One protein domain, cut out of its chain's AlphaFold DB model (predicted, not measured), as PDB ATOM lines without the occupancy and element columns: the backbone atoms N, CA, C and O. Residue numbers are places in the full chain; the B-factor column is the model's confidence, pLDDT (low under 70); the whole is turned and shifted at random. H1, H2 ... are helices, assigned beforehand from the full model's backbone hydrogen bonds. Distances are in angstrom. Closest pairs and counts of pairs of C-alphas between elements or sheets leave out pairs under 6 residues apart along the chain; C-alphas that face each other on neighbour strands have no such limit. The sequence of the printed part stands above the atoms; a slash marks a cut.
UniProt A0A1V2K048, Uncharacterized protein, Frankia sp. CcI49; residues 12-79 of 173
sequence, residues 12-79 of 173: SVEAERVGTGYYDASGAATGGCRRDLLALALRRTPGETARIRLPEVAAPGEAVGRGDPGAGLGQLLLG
ATOM      1  N   SER A  12       3.835  16.744  25.652       60.75
ATOM      2  CA  SER A  12       3.934  18.182  25.926       60.75
ATOM      3  C   SER A  12       5.327  18.730  25.642       60.75
ATOM      4  O   SER A  12       6.291  17.961  25.609       60.75
ATOM      5  N   VAL A  13       5.450  20.041  25.438       63.72
ATOM      6  CA  VAL A  13       6.753  20.689  25.209       63.72
ATOM      7  C   VAL A  13       7.628  20.745  26.464       63.72
ATOM      8  O   VAL A  13       7.143  20.804  27.596       63.72
ATOM      9  N   GLU A  14       8.943  20.824  26.249       59.78
ATOM     10  CA  GLU A  14       9.963  21.014  27.293       59.78
ATOM     11  C   GLU A  14       9.651  22.193  28.236       59.78
ATOM     12  O   GLU A  14       9.853  22.091  29.447       59.78
ATOM     13  N   ALA A  15       9.087  23.286  27.711       57.47
ATOM     14  CA  ALA A  15       8.768  24.475  28.500       57.47
ATOM     15  C   ALA A  15       7.757  24.232  29.631       57.47
ATOM     16  O   ALA A  15       7.883  24.822  30.704       57.47
ATOM     17  N   GLU A  16       6.803  23.324  29.426       59.25
ATOM     18  CA  GLU A  16       5.856  22.903  30.461       59.25
ATOM     19  C   GLU A  16       6.532  21.970  31.483       59.25
ATOM     20  O   GLU A  16       6.222  22.004  32.674       59.25
ATOM     21  N   ARG A  17       7.518  21.176  31.038       62.38
ATOM     22  CA  ARG A  17       8.218  20.184  31.867       62.38
ATOM     23  C   ARG A  17       9.148  20.786  32.890       62.38
ATOM     24  O   ARG A  17       9.100  20.367  34.039       62.38
ATOM     25  N   VAL A  18       9.962  21.770  32.517       56.88
ATOM     26  CA  VAL A  18      10.847  22.429  33.495       56.88
ATOM     27  C   VAL A  18      10.032  23.011  34.654       56.88
ATOM     28  O   VAL A  18      10.461  22.984  35.806       56.88
ATOM     29  N   GLY A  19       8.801  23.449  34.375       58.19
ATOM     30  CA  GLY A  19       7.876  23.952  35.379       58.19
ATOM     31  C   GLY A  19       7.450  22.959  36.466       58.19
ATOM     32  O   GLY A  19       6.827  23.405  37.431       58.19
ATOM     33  N   THR A  20       7.768  21.665  36.343       66.44
ATOM     34  CA  THR A  20       7.415  20.622  37.321       66.44
ATOM     35  C   THR A  20       8.480  20.376  38.396       66.44
ATOM     36  O   THR A  20       8.197  19.690  39.378       66.44
ATOM     37  N   GLY A  21       9.703  20.891  38.224       70.75
ATOM     38  CA  GLY A  21      10.812  20.724  39.177       70.75
ATOM     39  C   GLY A  21      11.477  19.336  39.204       70.75
ATOM     40  O   GLY A  21      12.489  19.170  39.878       70.75
ATOM     41  N   TYR A  22      10.963  18.350  38.459       73.06
ATOM     42  CA  TYR A  22      11.575  17.018  38.293       73.06
ATOM     43  C   TYR A  22      12.017  16.736  36.846       73.06
ATOM     44  O   TYR A  22      12.243  15.584  36.471       73.06
ATOM     45  N   TYR A  23      12.138  17.767  36.011       75.44
ATOM     46  CA  TYR A  23      12.638  17.661  34.640       75.44
ATOM     47  C   TYR A  23      13.875  18.535  34.450       75.44
ATOM     48  O   TYR A  23      13.863  19.715  34.791       75.44
ATOM     49  N   ASP A  24      14.925  17.946  33.888       73.44
ATOM     50  CA  ASP A  24      16.202  18.597  33.630       73.44
ATOM     51  C   ASP A  24      16.345  18.935  32.138       73.44
ATOM     52  O   ASP A  24      16.443  18.036  31.303       73.44
ATOM     53  N   ALA A  25      16.359  20.234  31.822       65.38
ATOM     54  CA  ALA A  25      16.556  20.791  30.477       65.38
ATOM     55  C   ALA A  25      18.014  21.227  30.190       65.38
ATOM     56  O   ALA A  25      18.306  21.823  29.146       65.38
ATOM     57  N   SER A  26      18.943  20.966  31.122       63.16
ATOM     58  CA  SER A  26      20.369  21.283  30.954       63.16
ATOM     59  C   SER A  26      21.136  20.210  30.169       63.16
ATOM     60  O   SER A  26      22.169  20.509  29.570       63.16
ATOM     61  N   GLY A  27      20.608  18.980  30.121       48.81
ATOM     62  CA  GLY A  27      21.178  17.846  29.389       48.81
ATOM     63  C   GLY A  27      21.052  17.937  27.860       48.81
ATOM     64  O   GLY A  27      20.188  18.624  27.314       48.81
ATOM     65  N   ALA A  28      21.941  17.232  27.156       39.03
ATOM     66  CA  ALA A  28      22.062  17.281  25.699       39.03
ATOM     67  C   ALA A  28      20.850  16.688  24.950       39.03
ATOM     68  O   ALA A  28      20.423  15.581  25.257       39.03
ATOM     69  N   ALA A  29      20.394  17.403  23.911       44.31
ATOM     70  CA  ALA A  29      19.429  17.024  22.856       44.31
ATOM     71  C   ALA A  29      18.007  16.575  23.267       44.31
ATOM     72  O   ALA A  29      17.062  16.834  22.523       44.31
ATOM     73  N   THR A  30      17.828  15.972  24.438       48.06
ATOM     74  CA  THR A  30      16.542  15.551  24.998       48.06
ATOM     75  C   THR A  30      16.625  15.641  26.519       48.06
ATOM     76  O   THR A  30      17.234  14.791  27.170       48.06
ATOM     77  N   GLY A  31      16.006  16.671  27.102       57.38
ATOM     78  CA  GLY A  31      15.924  16.809  28.555       57.38
ATOM     79  C   GLY A  31      15.218  15.615  29.216       57.38
ATOM     80  O   GLY A  31      14.377  14.939  28.606       57.38
ATOM     81  N   GLY A  32      15.558  15.342  30.475       71.38
ATOM     82  CA  GLY A  32      15.207  14.097  31.161       71.38
ATOM     83  C   GLY A  32      14.365  14.292  32.421       71.38
ATOM     84  O   GLY A  32      14.646  15.152  33.253       71.38
ATOM     85  N   CYS A  33      13.365  13.430  32.628       76.06
ATOM     86  CA  CYS A  33      12.681  13.337  33.919       76.06
ATOM     87  C   CYS A  33      13.601  12.705  34.977       76.06
ATOM     88  O   CYS A  33      13.862  11.499  34.955       76.06
ATOM     89  N   ARG A  34      14.027  13.515  35.949       83.69
ATOM     90  CA  ARG A  34      14.737  13.118  37.169       83.69
ATOM     91  C   ARG A  34      13.814  12.294  38.067       83.69
ATOM     92  O   ARG A  34      13.086  12.822  38.909       83.69
ATOM     93  N   ARG A  35      13.797  10.972  37.853       82.94
ATOM     94  CA  ARG A  35      12.933  10.034  38.599       82.94
ATOM     95  C   ARG A  35      13.213  10.009  40.101       82.94
ATOM     96  O   ARG A  35      12.309   9.685  40.863       82.94
ATOM     97  N   ASP A  36      14.419  10.376  40.513       80.94
ATOM     98  CA  ASP A  36      14.817  10.595  41.903       80.94
ATOM     99  C   ASP A  36      14.095  11.802  42.529       80.94
ATOM    100  O   ASP A  36      13.536  11.682  43.617       80.94
ATOM    101  N   LEU A  37      13.996  12.927  41.812       85.44
ATOM    102  CA  LEU A  37      13.230  14.096  42.267       85.44
ATOM    103  C   LEU A  37      11.718  13.818  42.267       85.44
ATOM    104  O   LEU A  37      11.012  14.238  43.183       85.44
ATOM    105  N   LEU A  38      11.218  13.046  41.294       85.00
ATOM    106  CA  LEU A  38       9.828  12.574  41.286       85.00
ATOM    107  C   LEU A  38       9.530  11.629  42.467       85.00
ATOM    108  O   LEU A  38       8.480  11.741  43.097       85.00
ATOM    109  N   ALA A  39      10.449  10.712  42.779       86.94
ATOM    110  CA  ALA A  39      10.373   9.820  43.936       86.94
ATOM    111  C   ALA A  39      10.328  10.606  45.254       86.94
ATOM    112  O   ALA A  39       9.454  10.356  46.086       86.94
ATOM    113  N   LEU A  40      11.186  11.622  45.395       88.50
ATOM    114  CA  LEU A  40      11.195  12.533  46.537       88.50
ATOM    115  C   LEU A  40       9.861  13.288  46.679       88.50
ATOM    116  O   LEU A  40       9.255  13.269  47.751       88.50
ATOM    117  N   ALA A  41       9.366  13.894  45.594       86.50
ATOM    118  CA  ALA A  41       8.117  14.659  45.587       86.50
ATOM    119  C   ALA A  41       6.887  13.805  45.951       86.50
ATOM    120  O   ALA A  41       5.992  14.271  46.654       86.50
ATOM    121  N   LEU A  42       6.857  12.542  45.513       87.50
ATOM    122  CA  LEU A  42       5.779  11.593  45.810       87.50
ATOM    123  C   LEU A  42       5.972  10.820  47.127       87.50
ATOM    124  O   LEU A  42       5.083  10.055  47.502       87.50
ATOM    125  N   ARG A  43       7.107  10.999  47.822       87.56
ATOM    126  CA  ARG A  43       7.531  10.214  49.001       87.56
ATOM    127  C   ARG A  43       7.493   8.701  48.744       87.56
ATOM    128  O   ARG A  43       6.920   7.934  49.515       87.56
ATOM    129  N   ARG A  44       8.073   8.283  47.617       88.88
ATOM    130  CA  ARG A  44       8.120   6.894  47.130       88.88
ATOM    131  C   ARG A  44       9.541   6.490  46.768       88.88
ATOM    132  O   ARG A  44      10.423   7.333  46.657       88.88
ATOM    133  N   THR A  45       9.769   5.199  46.562       87.19
ATOM    134  CA  THR A  45      11.051   4.697  46.058       87.19
ATOM    135  C   THR A  45      11.196   4.935  44.545       87.19
ATOM    136  O   THR A  45      10.190   4.959  43.824       87.19
ATOM    137  N   PRO A  46      12.430   5.028  44.010       80.12
ATOM    138  CA  PRO A  46      12.665   5.087  42.563       80.12
ATOM    139  C   PRO A  46      12.085   3.890  41.789       80.12
ATOM    140  O   PRO A  46      11.670   4.037  40.640       80.12
ATOM    141  N   GLY A  47      12.019   2.706  42.412       81.88
ATOM    142  CA  GLY A  47      11.452   1.494  41.805       81.88
ATOM    143  C   GLY A  47       9.923   1.521  41.678       81.88
ATOM    144  O   GLY A  47       9.374   1.003  40.704       81.88
ATOM    145  N   GLU A  48       9.224   2.161  42.619       81.69
ATOM    146  CA  GLU A  48       7.786   2.429  42.498       81.69
ATOM    147  C   GLU A  48       7.514   3.489  41.422       81.69
ATOM    148  O   GLU A  48       6.654   3.291  40.560       81.69
ATOM    149  N   THR A  49       8.271   4.596  41.417       83.38
ATOM    150  CA  THR A  49       8.047   5.697  40.463       83.38
ATOM    151  C   THR A  49       8.492   5.386  39.037       83.38
ATOM    152  O   THR A  49       7.960   5.979  38.100       83.38
ATOM    153  N   ALA A  50       9.376   4.405  38.822       81.88
ATOM    154  CA  ALA A  50       9.733   3.913  37.489       81.88
ATOM    155  C   ALA A  50       8.520   3.438  36.663       81.88
ATOM    156  O   ALA A  50       8.550   3.511  35.434       81.88
ATOM    157  N   ARG A  51       7.440   2.997  37.326       81.75
ATOM    158  CA  ARG A  51       6.195   2.527  36.691       81.75
ATOM    159  C   ARG A  51       5.243   3.664  36.296       81.75
ATOM    160  O   ARG A  51       4.269   3.420  35.586       81.75
ATOM    161  N   ILE A  52       5.502   4.896  36.741       83.06
ATOM    162  CA  ILE A  52       4.663   6.058  36.434       83.06
ATOM    163  C   ILE A  52       4.913   6.482  34.983       83.06
ATOM    164  O   ILE A  52       6.018   6.876  34.606       83.06
ATOM    165  N   ARG A  53       3.858   6.418  34.163       81.50
ATOM    166  CA  ARG A  53       3.837   7.002  32.818       81.50
ATOM    167  C   ARG A  53       3.830   8.525  32.952       81.50
ATOM    168  O   ARG A  53       2.846   9.097  33.410       81.50
ATOM    169  N   LEU A  54       4.927   9.155  32.553       80.44
ATOM    170  CA  LEU A  54       4.992  10.597  32.326       80.44
ATOM    171  C   LEU A  54       4.668  10.875  30.848       80.44
ATOM    172  O   LEU A  54       4.846   9.969  30.028       80.44
ATOM    173  N   PRO A  55       4.202  12.084  30.489       75.56
ATOM    174  CA  PRO A  55       3.984  12.439  29.090       75.56
ATOM    175  C   PRO A  55       5.307  12.373  28.299       75.56
ATOM    176  O   PRO A  55       6.384  12.571  28.868       75.56
ATOM    177  N   GLU A  56       5.269  12.144  26.989       77.12
ATOM    178  CA  GLU A  56       6.480  12.215  26.144       77.12
ATOM    179  C   GLU A  56       6.780  13.667  25.757       77.12
ATOM    180  O   GLU A  56       5.871  14.495  25.706       77.12
ATOM    181  N   VAL A  57       8.046  14.026  25.542       77.31
ATOM    182  CA  VAL A  57       8.396  15.388  25.102       77.31
ATOM    183  C   VAL A  57       8.242  15.460  23.591       77.31
ATOM    184  O   VAL A  57       8.922  14.728  22.880       77.31
ATOM    185  N   ALA A  58       7.334  16.314  23.122       78.38
ATOM    186  CA  ALA A  58       7.123  16.539  21.695       78.38
ATOM    187  C   ALA A  58       8.057  17.624  21.154       78.38
ATOM    188  O   ALA A  58       8.421  18.571  21.862       78.38
ATOM    189  N   ALA A  59       8.415  17.491  19.881       74.94
ATOM    190  CA  ALA A  59       9.235  18.451  19.169       74.94
ATOM    191  C   ALA A  59       8.477  19.770  18.889       74.94
ATOM    192  O   ALA A  59       7.242  19.807  18.835       74.94
ATOM    193  N   PRO A  60       9.210  20.875  18.669       71.75
ATOM    194  CA  PRO A  60       8.680  22.125  18.129       71.75
ATOM    195  C   PRO A  60       7.693  21.948  16.968       71.75
ATOM    196  O   PRO A  60       8.062  21.447  15.911       71.75
ATOM    197  N   GLY A  61       6.445  22.393  17.147       74.75
ATOM    198  CA  GLY A  61       5.420  22.334  16.096       74.75
ATOM    199  C   GLY A  61       4.944  20.923  15.718       74.75
ATOM    200  O   GLY A  61       4.203  20.785  14.748       74.75
ATOM    201  N   GLU A  62       5.335  19.883  16.461       80.12
ATOM    202  CA  GLU A  62       4.890  18.508  16.223       80.12
ATOM    203  C   GLU A  62       3.368  18.381  16.390       80.12
ATOM    204  O   GLU A  62       2.804  18.779  17.410       80.12
ATOM    205  N   ALA A  63       2.690  17.775  15.413       84.06
ATOM    206  CA  ALA A  63       1.295  17.385  15.577       84.06
ATOM    207  C   ALA A  63       1.212  16.174  16.523       84.06
ATOM    208  O   ALA A  63       1.474  15.041  16.122       84.06
ATOM    209  N   VAL A  64       0.823  16.408  17.777       83.31
ATOM    210  CA  VAL A  64       0.723  15.369  18.819       83.31
ATOM    211  C   VAL A  64      -0.621  14.638  18.815       83.31
ATOM    212  O   VAL A  64      -0.831  13.728  19.616       83.31
ATOM    213  N   GLY A  65      -1.557  15.041  17.949       86.25
ATOM    214  CA  GLY A  65      -2.893  14.463  17.928       86.25
ATOM    215  C   GLY A  65      -3.896  15.112  16.986       86.25
ATOM    216  O   GLY A  65      -3.566  15.983  16.182       86.25
ATOM    217  N   ARG A  66      -5.155  14.689  17.144       87.69
ATOM    218  CA  ARG A  66      -6.337  15.261  16.489       87.69
ATOM    219  C   ARG A  66      -7.414  15.610  17.514       87.69
ATOM    220  O   ARG A  66      -7.462  15.004  18.583       87.69
ATOM    221  N   GLY A  67      -8.264  16.583  17.188       85.06
ATOM    222  CA  GLY A  67      -9.428  16.941  18.002       85.06
ATOM    223  C   GLY A  67     -10.457  15.808  18.103       85.06
ATOM    224  O   GLY A  67     -10.418  14.841  17.345       85.06
ATOM    225  N   ASP A  68     -11.387  15.911  19.056       85.75
ATOM    226  CA  ASP A  68     -12.383  14.862  19.312       85.75
ATOM    227  C   ASP A  68     -13.395  14.760  18.145       85.75
ATOM    228  O   ASP A  68     -14.141  15.718  17.904       85.75
ATOM    229  N   PRO A  69     -13.475  13.624  17.419       84.94
ATOM    230  CA  PRO A  69     -14.432  13.463  16.326       84.94
ATOM    231  C   PRO A  69     -15.887  13.534  16.800       84.94
ATOM    232  O   PRO A  69     -16.734  14.048  16.077       84.94
ATOM    233  N   GLY A  70     -16.174  13.094  18.032       89.56
ATOM    234  CA  GLY A  70     -17.514  13.164  18.624       89.56
ATOM    235  C   GLY A  70     -17.963  14.587  18.972       89.56
ATOM    236  O   GLY A  70     -19.138  14.795  19.258       89.56
ATOM    237  N   ALA A  71     -17.048  15.561  18.930       89.75
ATOM    238  CA  ALA A  71     -17.334  16.989  19.043       89.75
ATOM    239  C   ALA A  71     -17.263  17.725  17.686       89.75
ATOM    240  O   ALA A  71     -17.316  18.950  17.660       89.75
ATOM    241  N   GLY A  72     -17.098  17.007  16.565       90.00
ATOM    242  CA  GLY A  72     -16.929  17.613  15.237       90.00
ATOM    243  C   GLY A  72     -15.554  18.255  15.001       90.00
ATOM    244  O   GLY A  72     -15.432  19.149  14.164       90.00
ATOM    245  N   LEU A  73     -14.520  17.830  15.744       90.06
ATOM    246  CA  LEU A  73     -13.176  18.431  15.726       90.06
ATOM    247  C   LEU A  73     -12.072  17.500  15.175       90.06
ATOM    248  O   LEU A  73     -10.896  17.855  15.233       90.06
ATOM    249  N   GLY A  74     -12.413  16.323  14.633       88.88
ATOM    250  CA  GLY A  74     -11.449  15.301  14.164       88.88
ATOM    251  C   GLY A  74     -10.512  15.728  13.018       88.88
ATOM    252  O   GLY A  74      -9.482  15.096  12.763       88.88
ATOM    253  N   GLN A  75     -10.856  16.817  12.334       90.19
ATOM    254  CA  GLN A  75     -10.058  17.494  11.314       90.19
ATOM    255  C   GLN A  75      -8.944  18.376  11.898       90.19
ATOM    256  O   GLN A  75      -7.948  18.609  11.220       90.19
ATOM    257  N   LEU A  76      -9.094  18.860  13.136       89.12
ATOM    258  CA  LEU A  76      -8.116  19.746  13.764       89.12
ATOM    259  C   LEU A  76      -6.896  18.950  14.222       89.12
ATOM    260  O   LEU A  76      -7.043  17.945  14.916       89.12
ATOM    261  N   LEU A  77      -5.700  19.425  13.877       88.38
ATOM    262  CA  LEU A  77      -4.450  18.930  14.451       88.38
ATOM    263  C   LEU A  77      -4.208  19.595  15.808       88.38
ATOM    264  O   LEU A  77      -4.394  20.802  15.962       88.38
ATOM    265  N   LEU A  78      -3.771  18.806  16.785       83.44
ATOM    266  CA  LEU A  78      -3.353  19.302  18.091       83.44
ATOM    267  C   LEU A  78      -1.833  19.476  18.088       83.44
ATOM    268  O   LEU A  78      -1.102  18.515  17.849       83.44
ATOM    269  N   GLY A  79      -1.367  20.698  18.349       83.56
ATOM    270  CA  GLY A  79       0.041  20.974  18.635       83.56
ATOM    271  C   GLY A  79       0.428  20.566  20.065       83.56
ATOM    272  O   GLY A  79      -0.447  20.253  20.876       83.56
TER     273      GLY A  79
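AT A GLANCE: This is residues 12 to 79 of the 173 residues of an uncharacterized protein of Frankia sp. CcI49 (UniProt A0A1V2K048). A chain with little regular structure is drawn out between a small knot of two helices, H2 and H3, at one end and a bare loop, residues 65 to 78, at the other, with the short H1 between. The 68 printed residues hold three named helices, H1, H2, H3 in order, and no named strand; the class is all helix, with 17 residues in named elements. It is loose, radius of gyration of the C-alphas 15.3 A, and elongated, 43 by 27 by 16 A.

HOW THE PARTS SIT: H2, residues 35 to 42, touches H3, residues 46 to 49; their closest C-alphas, Ala 39 and Pro 46, are 5.4 A apart. H1, residues 14 to 18, is apart from both. Residues 23 to 24 pair antiparallel with 32 to 33, and 65 to 66 with 77 to 78. Every O i to N i+4 pair is within hydrogen-bond range in H1 and H2; H3 is too short for one.

IN THESE COORDINATES: H2 measures 10.3 A, H1 6.4 A and H3 5.1 A. C-alpha 14 is at (9.963, 21.014, 27.293), C-alpha 49 at (8.047, 5.697, 40.463).

THE WHOLE: The farthest C-alphas, Thr 45 and Gly 72, are 43.6 A apart. The printed part has no cut. The H1 to H2 link is long. Residues 12 to 20 and 25 to 31 have pLDDT under 70.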